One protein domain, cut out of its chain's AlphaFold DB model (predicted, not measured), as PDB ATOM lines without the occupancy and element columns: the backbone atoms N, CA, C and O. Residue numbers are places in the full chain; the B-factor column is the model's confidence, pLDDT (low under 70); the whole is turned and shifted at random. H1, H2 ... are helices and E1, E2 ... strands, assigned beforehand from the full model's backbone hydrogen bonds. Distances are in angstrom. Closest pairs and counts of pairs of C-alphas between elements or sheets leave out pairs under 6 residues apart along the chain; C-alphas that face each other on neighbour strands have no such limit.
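Overview. This is residues 269 to 373 of the 550 residues of the protein "Cadherin repeat domain-containing protein" of Psychromonas sp. RZ5 (UniProt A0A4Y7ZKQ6). A twisted wall of four antiparallel strands, built from the hairpins E1 E2 and E4 E5, has a small ribbon of two strands, E3 and E6, over part of one face near E1. The short helices H1 and H2 sit toward opposite ends of E5, and long loops fill out much of the rest. The 105 printed residues hold two named helices and six named strands, in the order E1 E2 H1 E3 E4 E5 H2 E6; the larger sheet runs E1, E2, E5, E4. The class is mixed, with under half of the residues, 48, in named elements. The whole is compact, with a radius of gyration of the C-alphas of 13.7 A, yet elongated, spanning 42 by 26 by 23 A.

Along the chain. Find C-alpha 269 at (19.372, 12.289, 44.366); from there E1 runs through residues 269 to 275, 17.7 A long. E2, residues 280 to 286, covers 19.2 A, and H1 follows at residues 288 to 291. E3 is residues 311 to 314. Look next for C-alpha 332 at (2.299, 6.627, 50.522), where E4 begins; it runs to residue 339, 19.7 A away. E5, residues 342 to 347, is 16.2 A long, and H2, residues 349 to 356, is 10.3 A long. E6, residues 369 to 372, ends with C-alpha 372 at (14.132, 7.646, 39.896).

Arrangement. Begin with the inner strands E2 and E5, antiparallel at 159 degrees, where N 281 and O 345 are 2.8 A apart, within hydrogen-bond range. E1 is an edge strand; in its hairpin with E2, N 273 and O 282 are 2.8 A apart. At the other edge, E4 forms a hairpin with E5, with N 336 and O 344 at 2.9 A. H1 is on this sheet, over E5, at a height of 7.4 A; its closest C-alphas to E5 are those of Met 288 and Thr 342, 6.4 A apart. H2 is on it too, at a height of 9.3 A, over E5 and only just over E2, with 3 C-alphas falling on E2; it runs along the strands, at 2 degrees to E5 on the local plane. Look then at E3 and E6, antiparallel at 152 degrees, with N 312 and O 371 2.9 A apart. The closest C-alphas of E1 and E6, those of Ala 272 and Ile 370, are 6.4 A apart. In H2 every O i to N i+4 pair is within hydrogen-bond range; H1 is too short for such a pair, and its one O i to N i+3 pair is within range.

Size, cuts and confidence. The C-alphas farthest apart are those of Gly 295 and Asp 359, 42.0 A. The printed part has no cut. The long links are H1 to E3, E3 to E4 and H2 to E6. Look for pLDDT under 70 at residues 316 to 322 and 359 to 368; the mean of the printed part is 83.5.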
ATOM      1  N   PHE A 269      19.237  13.470  43.522       90.12
ATOM      2  CA  PHE A 269      19.372  12.289  44.366       90.12
ATOM      3  C   PHE A 269      20.720  11.608  44.113       90.12
ATOM      4  O   PHE A 269      21.233  11.545  42.996       90.12
ATOM      5  N   THR A 270      21.320  11.126  45.192       83.69
ATOM      6  CA  THR A 270      22.656  10.514  45.229       83.69
ATOM      7  C   THR A 270      22.691   9.228  46.049       83.69
ATOM      8  O   THR A 270      23.696   8.523  46.015       83.69
ATOM      9  N   GLY A 271      21.610   8.918  46.766       78.12
ATOM     10  CA  GLY A 271      21.466   7.703  47.554       78.12
ATOM     11  C   GLY A 271      20.012   7.452  47.935       78.12
ATOM     12  O   GLY A 271      19.190   8.369  47.930       78.12
ATOM     13  N   ALA A 272      19.709   6.211  48.298       82.25
ATOM     14  CA  ALA A 272      18.421   5.807  48.842       82.25
ATOM     15  C   ALA A 272      18.616   4.690  49.879       82.25
ATOM     16  O   ALA A 272      19.522   3.871  49.734       82.25
ATOM     17  N   ALA A 273      17.775   4.657  50.912       75.25
ATOM     18  CA  ALA A 273      17.785   3.639  51.961       75.25
ATOM     19  C   ALA A 273      16.357   3.331  52.430       75.25
ATOM     20  O   ALA A 273      15.540   4.243  52.511       75.25
ATOM     21  N   TYR A 274      16.057   2.076  52.773       79.12
ATOM     22  CA  TYR A 274      14.740   1.653  53.264       79.12
ATOM     23  C   TYR A 274      14.806   1.122  54.703       79.12
ATOM     24  O   TYR A 274      15.694   0.340  55.039       79.12
ATOM     25  N   ASP A 275      13.860   1.559  55.535       72.44
ATOM     26  CA  ASP A 275      13.649   1.164  56.927       72.44
ATOM     27  C   ASP A 275      12.339   0.367  57.066       72.44
ATOM     28  O   ASP A 275      11.260   0.956  57.066       72.44
ATOM     29  N   GLU A 276      12.422  -0.955  57.226       73.81
ATOM     30  CA  GLU A 276      11.263  -1.830  57.497       73.81
ATOM     31  C   GLU A 276      10.643  -1.603  58.895       73.81
ATOM     32  O   GLU A 276       9.434  -1.746  59.061       73.81
ATOM     33  N   ALA A 277      11.390  -1.148  59.908       73.94
ATOM     34  CA  ALA A 277      10.826  -0.931  61.242       73.94
ATOM     35  C   ALA A 277       9.872   0.273  61.263       73.94
ATOM     36  O   ALA A 277       8.921   0.317  62.055       73.94
ATOM     37  N   SER A 278      10.136   1.258  60.403       75.44
ATOM     38  CA  SER A 278       9.325   2.466  60.260       75.44
ATOM     39  C   SER A 278       8.618   2.588  58.906       75.44
ATOM     40  O   SER A 278       8.034   3.641  58.637       75.44
ATOM     41  N   ASN A 279       8.649   1.555  58.058       84.81
ATOM     42  CA  ASN A 279       8.104   1.555  56.694       84.81
ATOM     43  C   ASN A 279       8.540   2.786  55.881       84.81
ATOM     44  O   ASN A 279       7.720   3.445  55.240       84.81
ATOM     45  N   THR A 280       9.806   3.187  55.987       87.38
ATOM     46  CA  THR A 280      10.276   4.488  55.504       87.38
ATOM     47  C   THR A 280      11.383   4.355  54.468       87.38
ATOM     48  O   THR A 280      12.441   3.808  54.743       87.38
ATOM     49  N   LEU A 281      11.175   4.943  53.292       88.06
ATOM     50  CA  LEU A 281      12.201   5.163  52.284       88.06
ATOM     51  C   LEU A 281      12.833   6.551  52.483       88.06
ATOM     52  O   LEU A 281      12.147   7.568  52.479       88.06
ATOM     53  N   THR A 282      14.148   6.602  52.653       86.56
ATOM     54  CA  THR A 282      14.933   7.836  52.763       86.56
ATOM     55  C   THR A 282      15.723   8.046  51.482       86.56
ATOM     56  O   THR A 282      16.543   7.205  51.126       86.56
ATOM     57  N   LEU A 283      15.509   9.174  50.810       90.00
ATOM     58  CA  LEU A 283      16.297   9.593  49.656       90.00
ATOM     59  C   LEU A 283      17.305  10.661  50.088       90.00
ATOM     60  O   LEU A 283      16.963  11.601  50.807       90.00
ATOM     61  N   ILE A 284      18.548  10.503  49.647       83.44
ATOM     62  CA  ILE A 284      19.686  11.348  50.016       83.44
ATOM     63  C   ILE A 284      20.149  12.112  48.784       83.44
ATOM     64  O   ILE A 284      20.263  11.546  47.696       83.44
ATOM     65  N   GLY A 285      20.479  13.387  48.944       87.19
ATOM     66  CA  GLY A 285      20.883  14.222  47.826       87.19
ATOM     67  C   GLY A 285      21.330  15.620  48.208       87.19
ATOM     68  O   GLY A 285      21.826  15.862  49.310       87.19
ATOM     69  N   THR A 286      21.168  16.544  47.270       89.31
ATOM     70  CA  THR A 286      21.344  17.984  47.481       89.31
ATOM     71  C   THR A 286      20.086  18.733  47.079       89.31
ATOM     72  O   THR A 286      19.281  18.211  46.305       89.31
ATOM     73  N   ASP A 287      19.948  19.953  47.597       94.25
ATOM     74  CA  ASP A 287      18.900  20.912  47.248       94.25
ATOM     75  C   ASP A 287      17.470  20.383  47.486       94.25
ATOM     76  O   ASP A 287      16.527  20.775  46.799       94.25
ATOM     77  N   MET A 288      17.273  19.510  48.483       93.81
ATOM     78  CA  MET A 288      15.948  18.949  48.806       93.81
ATOM     79  C   MET A 288      14.961  20.009  49.296       93.81
ATOM     80  O   MET A 288      13.757  19.849  49.119       93.81
ATOM     81  N   ASN A 289      15.446  21.126  49.849       92.25
ATOM     82  CA  ASN A 289      14.576  22.241  50.229       92.25
ATOM     83  C   ASN A 289      13.905  22.910  49.024       92.25
ATOM     84  O   ASN A 289      12.919  23.609  49.214       92.25
ATOM     85  N   THR A 290      14.396  22.688  47.799       92.88
ATOM     86  CA  THR A 290      13.741  23.198  46.578       92.88
ATOM     87  C   THR A 290      12.431  22.478  46.252       92.88
ATOM     88  O   THR A 290      11.727  22.887  45.340       92.88
ATOM     89  N   LEU A 291      12.093  21.426  47.005       92.38
ATOM     90  CA  LEU A 291      10.801  20.740  46.953       92.38
ATOM     91  C   LEU A 291       9.739  21.391  47.851       92.38
ATOM     92  O   LEU A 291       8.580  20.990  47.792       92.38
ATOM     93  N   LEU A 292      10.144  22.320  48.723       91.44
ATOM     94  CA  LEU A 292       9.257  23.041  49.628       91.44
ATOM     95  C   LEU A 292       8.947  24.425  49.067       91.44
ATOM     96  O   LEU A 292       9.845  25.138  48.616       91.44
ATOM     97  N   SER A 293       7.693  24.830  49.202       88.06
ATOM     98  CA  SER A 293       7.232  26.163  48.825       88.06
ATOM     99  C   SER A 293       7.379  27.161  49.974       88.06
ATOM    100  O   SER A 293       7.644  26.807  51.129       88.06
ATOM    101  N   ASP A 294       7.188  28.447  49.678       83.00
ATOM    102  CA  ASP A 294       7.329  29.518  50.662       83.00
ATOM    103  C   ASP A 294       6.422  29.313  51.891       83.00
ATOM    104  O   ASP A 294       5.193  29.393  51.835       83.00
ATOM    105  N   GLY A 295       7.055  29.098  53.048       84.31
ATOM    106  CA  GLY A 295       6.375  28.887  54.327       84.31
ATOM    107  C   GLY A 295       6.071  27.427  54.668       84.31
ATOM    108  O   GLY A 295       5.544  27.180  55.756       84.31
ATOM    109  N   GLU A 296       6.421  26.480  53.799       90.50
ATOM    110  CA  GLU A 296       6.457  25.054  54.121       90.50
ATOM    111  C   GLU A 296       7.720  24.703  54.926       90.50
ATOM    112  O   GLU A 296       8.732  25.407  54.891       90.50
ATOM    113  N   ASP A 297       7.652  23.629  55.713       89.62
ATOM    114  CA  ASP A 297       8.773  23.151  56.521       89.62
ATOM    115  C   ASP A 297       8.794  21.616  56.595       89.62
ATOM    116  O   ASP A 297       8.004  20.933  55.945       89.62
ATOM    117  N   ALA A 298       9.686  21.059  57.417       86.62
ATOM    118  CA  ALA A 298       9.841  19.613  57.586       86.62
ATOM    119  C   ALA A 298       8.589  18.876  58.108       86.62
ATOM    120  O   ALA A 298       8.581  17.649  58.184       86.62
ATOM    121  N   THR A 299       7.537  19.595  58.508       89.00
ATOM    122  CA  THR A 299       6.249  19.018  58.911       89.00
ATOM    123  C   THR A 299       5.212  18.993  57.791       89.00
ATOM    124  O   THR A 299       4.158  18.377  57.967       89.00
ATOM    125  N   THR A 300       5.493  19.634  56.655       94.06
ATOM    126  CA  THR A 300       4.626  19.613  55.479       94.06
ATOM    127  C   THR A 300       4.709  18.257  54.782       94.06
ATOM    128  O   THR A 300       5.799  17.752  54.516       94.06
ATOM    129  N   ASP A 301       3.544  17.676  54.482       95.75
ATOM    130  CA  ASP A 301       3.437  16.491  53.629       95.75
ATOM    131  C   ASP A 301       3.362  16.922  52.158       95.75
ATOM    132  O   ASP A 301       2.370  17.527  51.754       95.75
ATOM    133  N   ILE A 302       4.394  16.603  51.374       95.19
ATOM    134  CA  ILE A 302       4.514  17.001  49.960       95.19
ATOM    135  C   ILE A 302       4.214  15.866  48.975       95.19
ATOM    136  O   ILE A 302       4.531  15.963  47.792       95.19
ATOM    137  N   LYS A 303       3.613  14.759  49.427       95.19
ATOM    138  CA  LYS A 303       3.409  13.573  48.576       95.19
ATOM    139  C   LYS A 303       2.565  13.818  47.321       95.19
ATOM    140  O   LYS A 303       2.703  13.075  46.352       95.19
ATOM    141  N   ASP A 304       1.696  14.827  47.349       93.44
ATOM    142  CA  ASP A 304       0.843  15.202  46.216       93.44
ATOM    143  C   ASP A 304       1.628  15.948  45.119       93.44
ATOM    144  O   ASP A 304       1.180  15.989  43.974       93.44
ATOM    145  N   ASN A 305       2.818  16.466  45.446       91.25
ATOM    146  CA  ASN A 305       3.708  17.184  44.530       91.25
ATOM    147  C   ASN A 305       4.763  16.256  43.896       91.25
ATOM    148  O   ASN A 305       5.699  16.714  43.254       91.25
ATOM    149  N   LEU A 306       4.664  14.938  44.084       95.31
ATOM    150  CA  LEU A 306       5.620  13.983  43.523       95.31
ATOM    151  C   LEU A 306       4.959  13.096  42.476       95.31
ATOM    152  O   LEU A 306       3.822  12.642  42.625       95.31
ATOM    153  N   ASN A 307       5.703  12.815  41.412       95.56
ATOM    154  CA  ASN A 307       5.263  11.930  40.350       95.56
ATOM    155  C   ASN A 307       5.673  10.486  40.652       95.56
ATOM    156  O   ASN A 307       6.746  10.031  40.264       95.56
ATOM    157  N   TRP A 308       4.798   9.754  41.334       94.62
ATOM    158  CA  TRP A 308       5.055   8.379  41.773       94.62
ATOM    159  C   TRP A 308       5.309   7.380  40.637       94.62
ATOM    160  O   TRP A 308       6.024   6.408  40.854       94.62
ATOM    161  N   ASP A 309       4.837   7.662  39.417       92.69
ATOM    162  CA  ASP A 309       5.141   6.839  38.235       92.69
ATOM    163  C   ASP A 309       6.646   6.840  37.890       92.69
ATOM    164  O   ASP A 309       7.116   5.973  37.153       92.69
ATOM    165  N   ASN A 310       7.401   7.806  38.424       93.50
ATOM    166  CA  ASN A 310       8.836   7.959  38.213       93.50
ATOM    167  C   ASN A 310       9.695   7.374  39.343       93.50
ATOM    168  O   ASN A 310      10.914   7.519  39.287       93.50
ATOM    169  N   LEU A 311       9.098   6.726  40.348       92.44
ATOM    170  CA  LEU A 311       9.816   6.035  41.418       92.44
ATOM    171  C   LEU A 311       9.557   4.534  41.328       92.44
ATOM    172  O   LEU A 311       8.415   4.079  41.446       92.44
ATOM    173  N   THR A 312      10.622   3.756  41.180       88.62
ATOM    174  CA  THR A 312      10.537   2.298  41.121       88.62
ATOM    175  C   THR A 312      11.599   1.657  42.005       88.62
ATOM    176  O   THR A 312      12.689   2.192  42.205       88.62
ATOM    177  N   TRP A 313      11.254   0.512  42.580       84.19
ATOM    178  CA  TRP A 313      12.193  -0.393  43.220       84.19
ATOM    179  C   TRP A 313      12.536  -1.501  42.220       84.19
ATOM    180  O   TRP A 313      11.680  -2.311  41.851       84.19
ATOM    181  N   ASP A 314      13.771  -1.466  41.736       79.12
ATOM    182  CA  ASP A 314      14.378  -2.430  40.823       79.12
ATOM    183  C   ASP A 314      14.870  -3.642  41.618       79.12
ATOM    184  O   ASP A 314      15.607  -3.487  42.594       79.12
ATOM    185  N   ILE A 315      14.405  -4.829  41.228       70.31
ATOM    186  CA  ILE A 315      14.543  -6.069  42.001       70.31
ATOM    187  C   ILE A 315      15.698  -6.951  41.511       70.31
ATOM    188  O   ILE A 315      16.009  -7.935  42.171       70.31
ATOM    189  N   ASN A 316      16.340  -6.667  40.370       61.28
ATOM    190  CA  ASN A 316      17.320  -7.620  39.828       61.28
ATOM    191  C   ASN A 316      18.335  -7.065  38.806       61.28
ATOM    192  O   ASN A 316      18.874  -7.852  38.020       61.28
ATOM    193  N   THR A 317      18.598  -5.752  38.770       56.25
ATOM    194  CA  THR A 317      19.416  -5.016  37.762       56.25
ATOM    195  C   THR A 317      19.036  -5.218  36.301       56.25
ATOM    196  O   THR A 317      19.640  -4.611  35.402       56.25
ATOM    197  N   ASP A 318      18.075  -6.095  36.008       58.41
ATOM    198  CA  ASP A 318      17.589  -6.244  34.667       58.41
ATOM    199  C   ASP A 318      16.681  -5.046  34.415       58.41
ATOM    200  O   ASP A 318      15.748  -4.732  35.138       58.41
ATOM    201  N   ASN A 319      16.980  -4.307  33.359       56.16
ATOM    202  CA  ASN A 319      16.128  -3.219  32.898       56.16
ATOM    203  C   ASN A 319      14.791  -3.734  32.325       56.16
ATOM    204  O   ASN A 319      14.250  -3.151  31.382       56.16
ATOM    205  N   ASN A 320      14.310  -4.884  32.796       59.22
ATOM    206  CA  ASN A 320      13.057  -5.477  32.416       59.22
ATOM    207  C   ASN A 320      12.054  -5.295  33.568       59.22
ATOM    208  O   ASN A 320      11.932  -6.087  34.494       59.22
ATOM    209  N   ASP A 321      11.227  -4.267  33.383       62.72
ATOM    210  CA  ASP A 321      10.160  -3.764  34.263       62.72
ATOM    211  C   ASP A 321       9.144  -4.796  34.797       62.72
ATOM    212  O   ASP A 321       8.224  -4.434  35.527       62.72
ATOM    213  N   SER A 322       9.216  -6.069  34.401       67.56
ATOM    214  CA  SER A 322       8.203  -7.066  34.759       67.56
ATOM    215  C   SER A 322       8.268  -7.545  36.209       67.56
ATOM    216  O   SER A 322       7.253  -8.053  36.690       67.56
ATOM    217  N   ASN A 323       9.398  -7.351  36.894       73.19
ATOM    218  CA  ASN A 323       9.565  -7.724  38.299       73.19
ATOM    219  C   ASN A 323       9.640  -6.522  39.252       73.19
ATOM    220  O   ASN A 323       9.518  -6.730  40.451       73.19
ATOM    221  N   ASN A 324       9.792  -5.296  38.742       81.56
ATOM    222  CA  ASN A 324       9.979  -4.095  39.559       81.56
ATOM    223  C   ASN A 324       8.717  -3.729  40.350       81.56
ATOM    224  O   ASN A 324       7.586  -3.897  39.879       81.56
ATOM    225  N   VAL A 325       8.913  -3.164  41.542       85.75
ATOM    226  CA  VAL A 325       7.825  -2.597  42.341       85.75
ATOM    227  C   VAL A 325       7.699  -1.115  42.007       85.75
ATOM    228  O   VAL A 325       8.589  -0.317  42.285       85.75
ATOM    229  N   ASN A 326       6.572  -0.743  41.406       88.50
ATOM    230  CA  ASN A 326       6.239   0.652  41.131       88.50
ATOM    231  C   ASN A 326       5.406   1.211  42.280       88.50
ATOM    232  O   ASN A 326       4.494   0.535  42.765       88.50
ATOM    233  N   PHE A 327       5.683   2.451  42.672       92.00
ATOM    234  CA  PHE A 327       4.921   3.127  43.713       92.00
ATOM    235  C   PHE A 327       3.783   3.948  43.108       92.00
ATOM    236  O   PHE A 327       3.867   4.474  42.003       92.00
ATOM    237  N   SER A 328       2.697   4.075  43.859       95.25
ATOM    238  CA  SER A 328       1.585   4.966  43.550       95.25
ATOM    239  C   SER A 328       1.273   5.844  44.753       95.25
ATOM    240  O   SER A 328       1.596   5.495  45.884       95.25
ATOM    241  N   LEU A 329       0.553   6.948  44.552       95.94
ATOM    242  CA  LEU A 329       0.157   7.830  45.657       95.94
ATOM    243  C   LEU A 329      -0.585   7.088  46.792       95.94
ATOM    244  O   LEU A 329      -0.452   7.449  47.959       95.94
ATOM    245  N   SER A 330      -1.354   6.034  46.478       96.56
ATOM    246  CA  SER A 330      -2.054   5.233  47.496       96.56
ATOM    247  C   SER A 330      -1.135   4.389  48.374       96.56
ATOM    248  O   SER A 330      -1.565   3.954  49.441       96.56
ATOM    249  N   ASP A 331       0.106   4.180  47.949       96.81
ATOM    250  CA  ASP A 331       1.111   3.438  48.698       96.81
ATOM    251  C   ASP A 331       1.798   4.311  49.756       96.81
ATOM    252  O   ASP A 331       2.524   3.777  50.593       96.81
ATOM    253  N   ILE A 332       1.536   5.626  49.769       97.81
ATOM    254  CA  ILE A 332       2.299   6.627  50.522       97.81
ATOM    255  C   ILE A 332       1.461   7.272  51.635       97.81
ATOM    256  O   ILE A 332       0.458   7.962  51.407       97.81
ATOM    257  N   ASN A 333       1.912   7.093  52.878       97.56
ATOM    258  CA  ASN A 333       1.336   7.746  54.050       97.56
ATOM    259  C   ASN A 333       1.693   9.236  54.089       97.56
ATOM    260  O   ASN A 333       0.783  10.055  54.231       97.56
ATOM    261  N   SER A 334       2.974   9.576  53.934       97.25
ATOM    262  CA  SER A 334       3.477  10.956  53.965       97.25
ATOM    263  C   SER A 334       4.846  11.080  53.305       97.25
ATOM    264  O   SER A 334       5.610  10.115  53.296       97.25
ATOM    265  N   VAL A 335       5.181  12.279  52.835       97.50
ATOM    266  CA  VAL A 335       6.529  12.648  52.396       97.50
ATOM    267  C   VAL A 335       6.950  13.972  53.013       97.50
ATOM    268  O   VAL A 335       6.219  14.945  52.911       97.50
ATOM    269  N   SER A 336       8.137  14.029  53.610       95.44
ATOM    270  CA  SER A 336       8.654  15.228  54.281       95.44
ATOM    271  C   SER A 336      10.123  15.474  53.952       95.44
ATOM    272  O   SER A 336      10.930  14.541  54.003       95.44
ATOM    273  N   VAL A 337      10.482  16.731  53.695       95.25
ATOM    274  CA  VAL A 337      11.872  17.188  53.548       95.25
ATOM    275  C   VAL A 337      12.444  17.458  54.938       95.25
ATOM    276  O   VAL A 337      12.027  18.398  55.607       95.25
ATOM    277  N   GLN A 338      13.378  16.630  55.406       89.94
ATOM    278  CA  GLN A 338      13.938  16.779  56.758       89.94
ATOM    279  C   GLN A 338      14.967  17.905  56.827       89.94
ATOM    280  O   GLN A 338      15.024  18.665  57.796       89.94
ATOM    281  N   ASP A 339      15.803  17.979  55.797       86.38
ATOM    282  CA  ASP A 339      16.834  18.983  55.606       86.38
ATOM    283  C   ASP A 339      17.192  19.083  54.117       86.38
ATOM    284  O   ASP A 339      16.610  18.403  53.273       86.38
ATOM    285  N   ASP A 340      18.183  19.916  53.794       89.31
ATOM    286  CA  ASP A 340      18.624  20.170  52.417       89.31
ATOM    287  C   ASP A 340      19.190  18.936  51.693       89.31
ATOM    288  O   ASP A 340      19.437  18.971  50.488       89.31
ATOM    289  N   ASN A 341      19.416  17.845  52.424       85.81
ATOM    290  CA  ASN A 341      20.042  16.635  51.924       85.81
ATOM    291  C   ASN A 341      19.144  15.399  52.016       85.81
ATOM    292  O   ASN A 341      19.519  14.366  51.464       85.81
ATOM    293  N   THR A 342      17.988  15.487  52.679       86.12
ATOM    294  CA  THR A 342      17.227  14.304  53.088       86.12
ATOM    295  C   THR A 342      15.731  14.464  52.837       86.12
ATOM    296  O   THR A 342      15.075  15.323  53.430       86.12
ATOM    297  N   LEU A 343      15.175  13.566  52.022       94.62
ATOM    298  CA  LEU A 343      13.738  13.390  51.822       94.62
ATOM    299  C   LEU A 343      13.290  12.066  52.448       94.62
ATOM    300  O   LEU A 343      13.892  11.021  52.211       94.62
ATOM    301  N   THR A 344      12.218  12.095  53.231       93.62
ATOM    302  CA  THR A 344      11.662  10.914  53.897       93.62
ATOM    303  C   THR A 344      10.286  10.599  53.328       93.62
ATOM    304  O   THR A 344       9.405  11.450  53.364       93.62
ATOM    305  N   ILE A 345      10.089   9.374  52.847       95.94
ATOM    306  CA  ILE A 345       8.838   8.842  52.306       95.94
ATOM    307  C   ILE A 345       8.374   7.719  53.232       95.94
ATOM    308  O   ILE A 345       9.038   6.696  53.356       95.94
ATOM    309  N   THR A 346       7.224   7.873  53.876       96.25
ATOM    310  CA  THR A 346       6.627   6.818  54.702       96.25
ATOM    311  C   THR A 346       5.589   6.062  53.886       96.25
ATOM    312  O   THR A 346       4.598   6.642  53.437       96.25
ATOM    313  N   LEU A 347       5.793   4.761  53.712       95.62
ATOM    314  CA  LEU A 347       4.882   3.864  53.013       95.62
ATOM    315  C   LEU A 347       3.695   3.477  53.902       95.62
ATOM    316  O   LEU A 347       3.738   3.549  55.133       95.62
ATOM    317  N   THR A 348       2.608   3.045  53.271       97.50
ATOM    318  CA  THR A 348       1.533   2.315  53.950       97.50
ATOM    319  C   THR A 348       2.012   0.924  54.347       97.50
ATOM    320  O   THR A 348       2.801   0.316  53.630       97.50
ATOM    321  N   ASP A 349       1.454   0.364  55.423       94.31
ATOM    322  CA  ASP A 349       1.769  -1.009  55.848       94.31
ATOM    323  C   ASP A 349       1.553  -2.028  54.717       94.31
ATOM    324  O   ASP A 349       2.283  -3.001  54.594       94.31
ATOM    325  N   THR A 350       0.544  -1.808  53.862       94.88
ATOM    326  CA  THR A 350       0.257  -2.708  52.732       94.88
ATOM    327  C   THR A 350       1.342  -2.644  51.662       94.88
ATOM    328  O   THR A 350       1.733  -3.688  51.143       94.88
ATOM    329  N   ALA A 351       1.820  -1.443  51.335       92.06
ATOM    330  CA  ALA A 351       2.885  -1.253  50.361       92.06
ATOM    331  C   ALA A 351       4.226  -1.770  50.894       92.06
ATOM    332  O   ALA A 351       4.881  -2.540  50.200       92.06
ATOM    333  N   ALA A 352       4.568  -1.441  52.143       88.56
ATOM    334  CA  ALA A 352       5.750  -1.953  52.837       88.56
ATOM    335  C   ALA A 352       5.785  -3.488  52.846       88.56
ATOM    336  O   ALA A 352       6.700  -4.084  52.292       88.56
ATOM    337  N   SER A 353       4.708  -4.139  53.308       85.88
ATOM    338  CA  SER A 353       4.612  -5.607  53.288       85.88
ATOM    339  C   SER A 353       4.678  -6.212  51.881       85.88
ATOM    340  O   SER A 353       5.051  -7.372  51.728       85.88
ATOM    341  N   SER A 354       4.255  -5.471  50.851       86.56
ATOM    342  CA  SER A 354       4.345  -5.939  49.462       86.56
ATOM    343  C   SER A 354       5.771  -5.824  48.924       86.56
ATOM    344  O   SER A 354       6.212  -6.723  48.215       86.56
ATOM    345  N   LEU A 355       6.482  -4.751  49.284       83.31
ATOM    346  CA  LEU A 355       7.892  -4.539  48.971       83.31
ATOM    347  C   LEU A 355       8.768  -5.593  49.664       83.31
ATOM    348  O   LEU A 355       9.518  -6.296  48.998       83.31
ATOM    349  N   GLU A 356       8.596  -5.775  50.972       82.06
ATOM    350  CA  GLU A 356       9.319  -6.762  51.791       82.06
ATOM    351  C   GLU A 356       9.033  -8.210  51.374       82.06
ATOM    352  O   GLU A 356       9.845  -9.106  51.580       82.06
ATOM    353  N   GLY A 357       7.853  -8.450  50.798       76.31
ATOM    354  CA  GLY A 357       7.450  -9.750  50.272       76.31
ATOM    355  C   GLY A 357       7.865 -10.008  48.823       76.31
ATOM    356  O   GLY A 357       7.474 -11.050  48.289       76.31
ATOM    357  N   SER A 358       8.567  -9.075  48.171       75.88
ATOM    358  CA  SER A 358       9.075  -9.274  46.811       75.88
ATOM    359  C   SER A 358      10.246 -10.260  46.795       75.88
ATOM    360  O   SER A 358      10.980 -10.385  47.776       75.88
ATOM    361  N   ASP A 359      10.378 -11.007  45.693       67.25
ATOM    362  CA  ASP A 359      11.541 -11.874  45.484       67.25
ATOM    363  C   ASP A 359      12.809 -10.992  45.540       67.25
ATOM    364  O   ASP A 359      12.779  -9.859  45.072       67.25
ATOM    365  N   ASP A 360      13.889 -11.479  46.152       59.22
ATOM    366  CA  ASP A 360      15.192 -10.796  46.258       59.22
ATOM    367  C   ASP A 360      15.229  -9.521  47.133       59.22
ATOM    368  O   ASP A 360      16.278  -8.894  47.249       59.22
ATOM    369  N   PHE A 361      14.154  -9.150  47.846       65.62
ATOM    370  CA  PHE A 361      14.217  -8.055  48.835       65.62
ATOM    371  C   PHE A 361      15.305  -8.279  49.908       65.62
ATOM    372  O   PHE A 361      15.905  -7.322  50.397       65.62
ATOM    373  N   ASP A 362      15.582  -9.542  50.259       54.78
ATOM    374  CA  ASP A 362      16.643  -9.950  51.186       54.78
ATOM    375  C   ASP A 362      17.973 -10.339  50.503       54.78
ATOM    376  O   ASP A 362      18.954 -10.626  51.205       54.78
ATOM    377  N   ASP A 363      18.044 -10.295  49.166       52.00
ATOM    378  CA  ASP A 363      19.278 -10.475  48.398       52.00
ATOM    379  C   ASP A 363      20.042  -9.144  48.345       52.00
ATOM    380  O   ASP A 363      19.898  -8.310  47.459       52.00
ATOM    381  N   LEU A 364      20.863  -8.935  49.371       46.94
ATOM    382  CA  LEU A 364      21.694  -7.742  49.562       46.94
ATOM    383  C   LEU A 364      22.954  -7.738  48.679       46.94
ATOM    384  O   LEU A 364      23.970  -7.141  49.054       46.94
ATOM    385  N   THR A 365      22.936  -8.460  47.559       48.09
ATOM    386  CA  THR A 365      23.908  -8.242  46.486       48.09
ATOM    387  C   THR A 365      23.651  -6.871  45.844       48.09
ATOM    388  O   THR A 365      22.641  -6.231  46.126       48.09
ATOM    389  N   GLU A 366      24.599  -6.352  45.060       51.09
ATOM    390  CA  GLU A 366      24.610  -4.976  44.505       51.09
ATOM    391  C   GLU A 366      23.414  -4.653  43.569       51.09
ATOM    392  O   GLU A 366      23.391  -3.611  42.918       51.09
ATOM    393  N   ASP A 367      22.402  -5.521  43.518       53.75
ATOM    394  CA  ASP A 367      21.485  -5.643  42.402       53.75
ATOM    395  C   ASP A 367      20.100  -4.992  42.628       53.75
ATOM    396  O   ASP A 367      19.376  -4.727  41.662       53.75
ATOM    397  N   ASN A 368      19.747  -4.652  43.877       63.41
ATOM    398  CA  ASN A 368      18.424  -4.119  44.231       63.41
ATOM    399  C   ASN A 368      18.491  -2.622  44.540       63.41
ATOM    400  O   ASN A 368      19.318  -2.164  45.333       63.41
ATOM    401  N   SER A 369      17.640  -1.822  43.890       73.56
ATOM    402  CA  SER A 369      17.863  -0.377  43.849       73.56
ATOM    403  C   SER A 369      16.623   0.484  43.691       73.56
ATOM    404  O   SER A 369      15.635   0.086  43.084       73.56
ATOM    405  N   ILE A 370      16.685   1.710  44.214       83.38
ATOM    406  CA  ILE A 370      15.701   2.736  43.873       83.38
ATOM    407  C   ILE A 370      16.117   3.382  42.559       83.38
ATOM    408  O   ILE A 370      17.197   3.961  42.451       83.38
ATOM    409  N   GLN A 371      15.213   3.338  41.593       86.38
ATOM    410  CA  GLN A 371      15.328   4.052  40.338       86.38
ATOM    411  C   GLN A 371      14.340   5.221  40.350       86.38
ATOM    412  O   GLN A 371      13.151   5.073  40.632       86.38
ATOM    413  N   ILE A 372      14.864   6.398  40.041       90.88
ATOM    414  CA  ILE A 372      14.132   7.646  39.896       90.88
ATOM    415  C   ILE A 372      14.360   8.123  38.472       90.88
ATOM    416  O   ILE A 372      15.490   8.427  38.071       90.88
ATOM    417  N   THR A 373      13.294   8.179  37.683       92.44
ATOM    418  CA  THR A 373      13.346   8.786  36.354       92.44
ATOM    419  C   THR A 373      13.121  10.291  36.455       92.44
ATOM    420  O   THR A 373      12.521  10.793  37.403       92.44
TER     421      THR A 373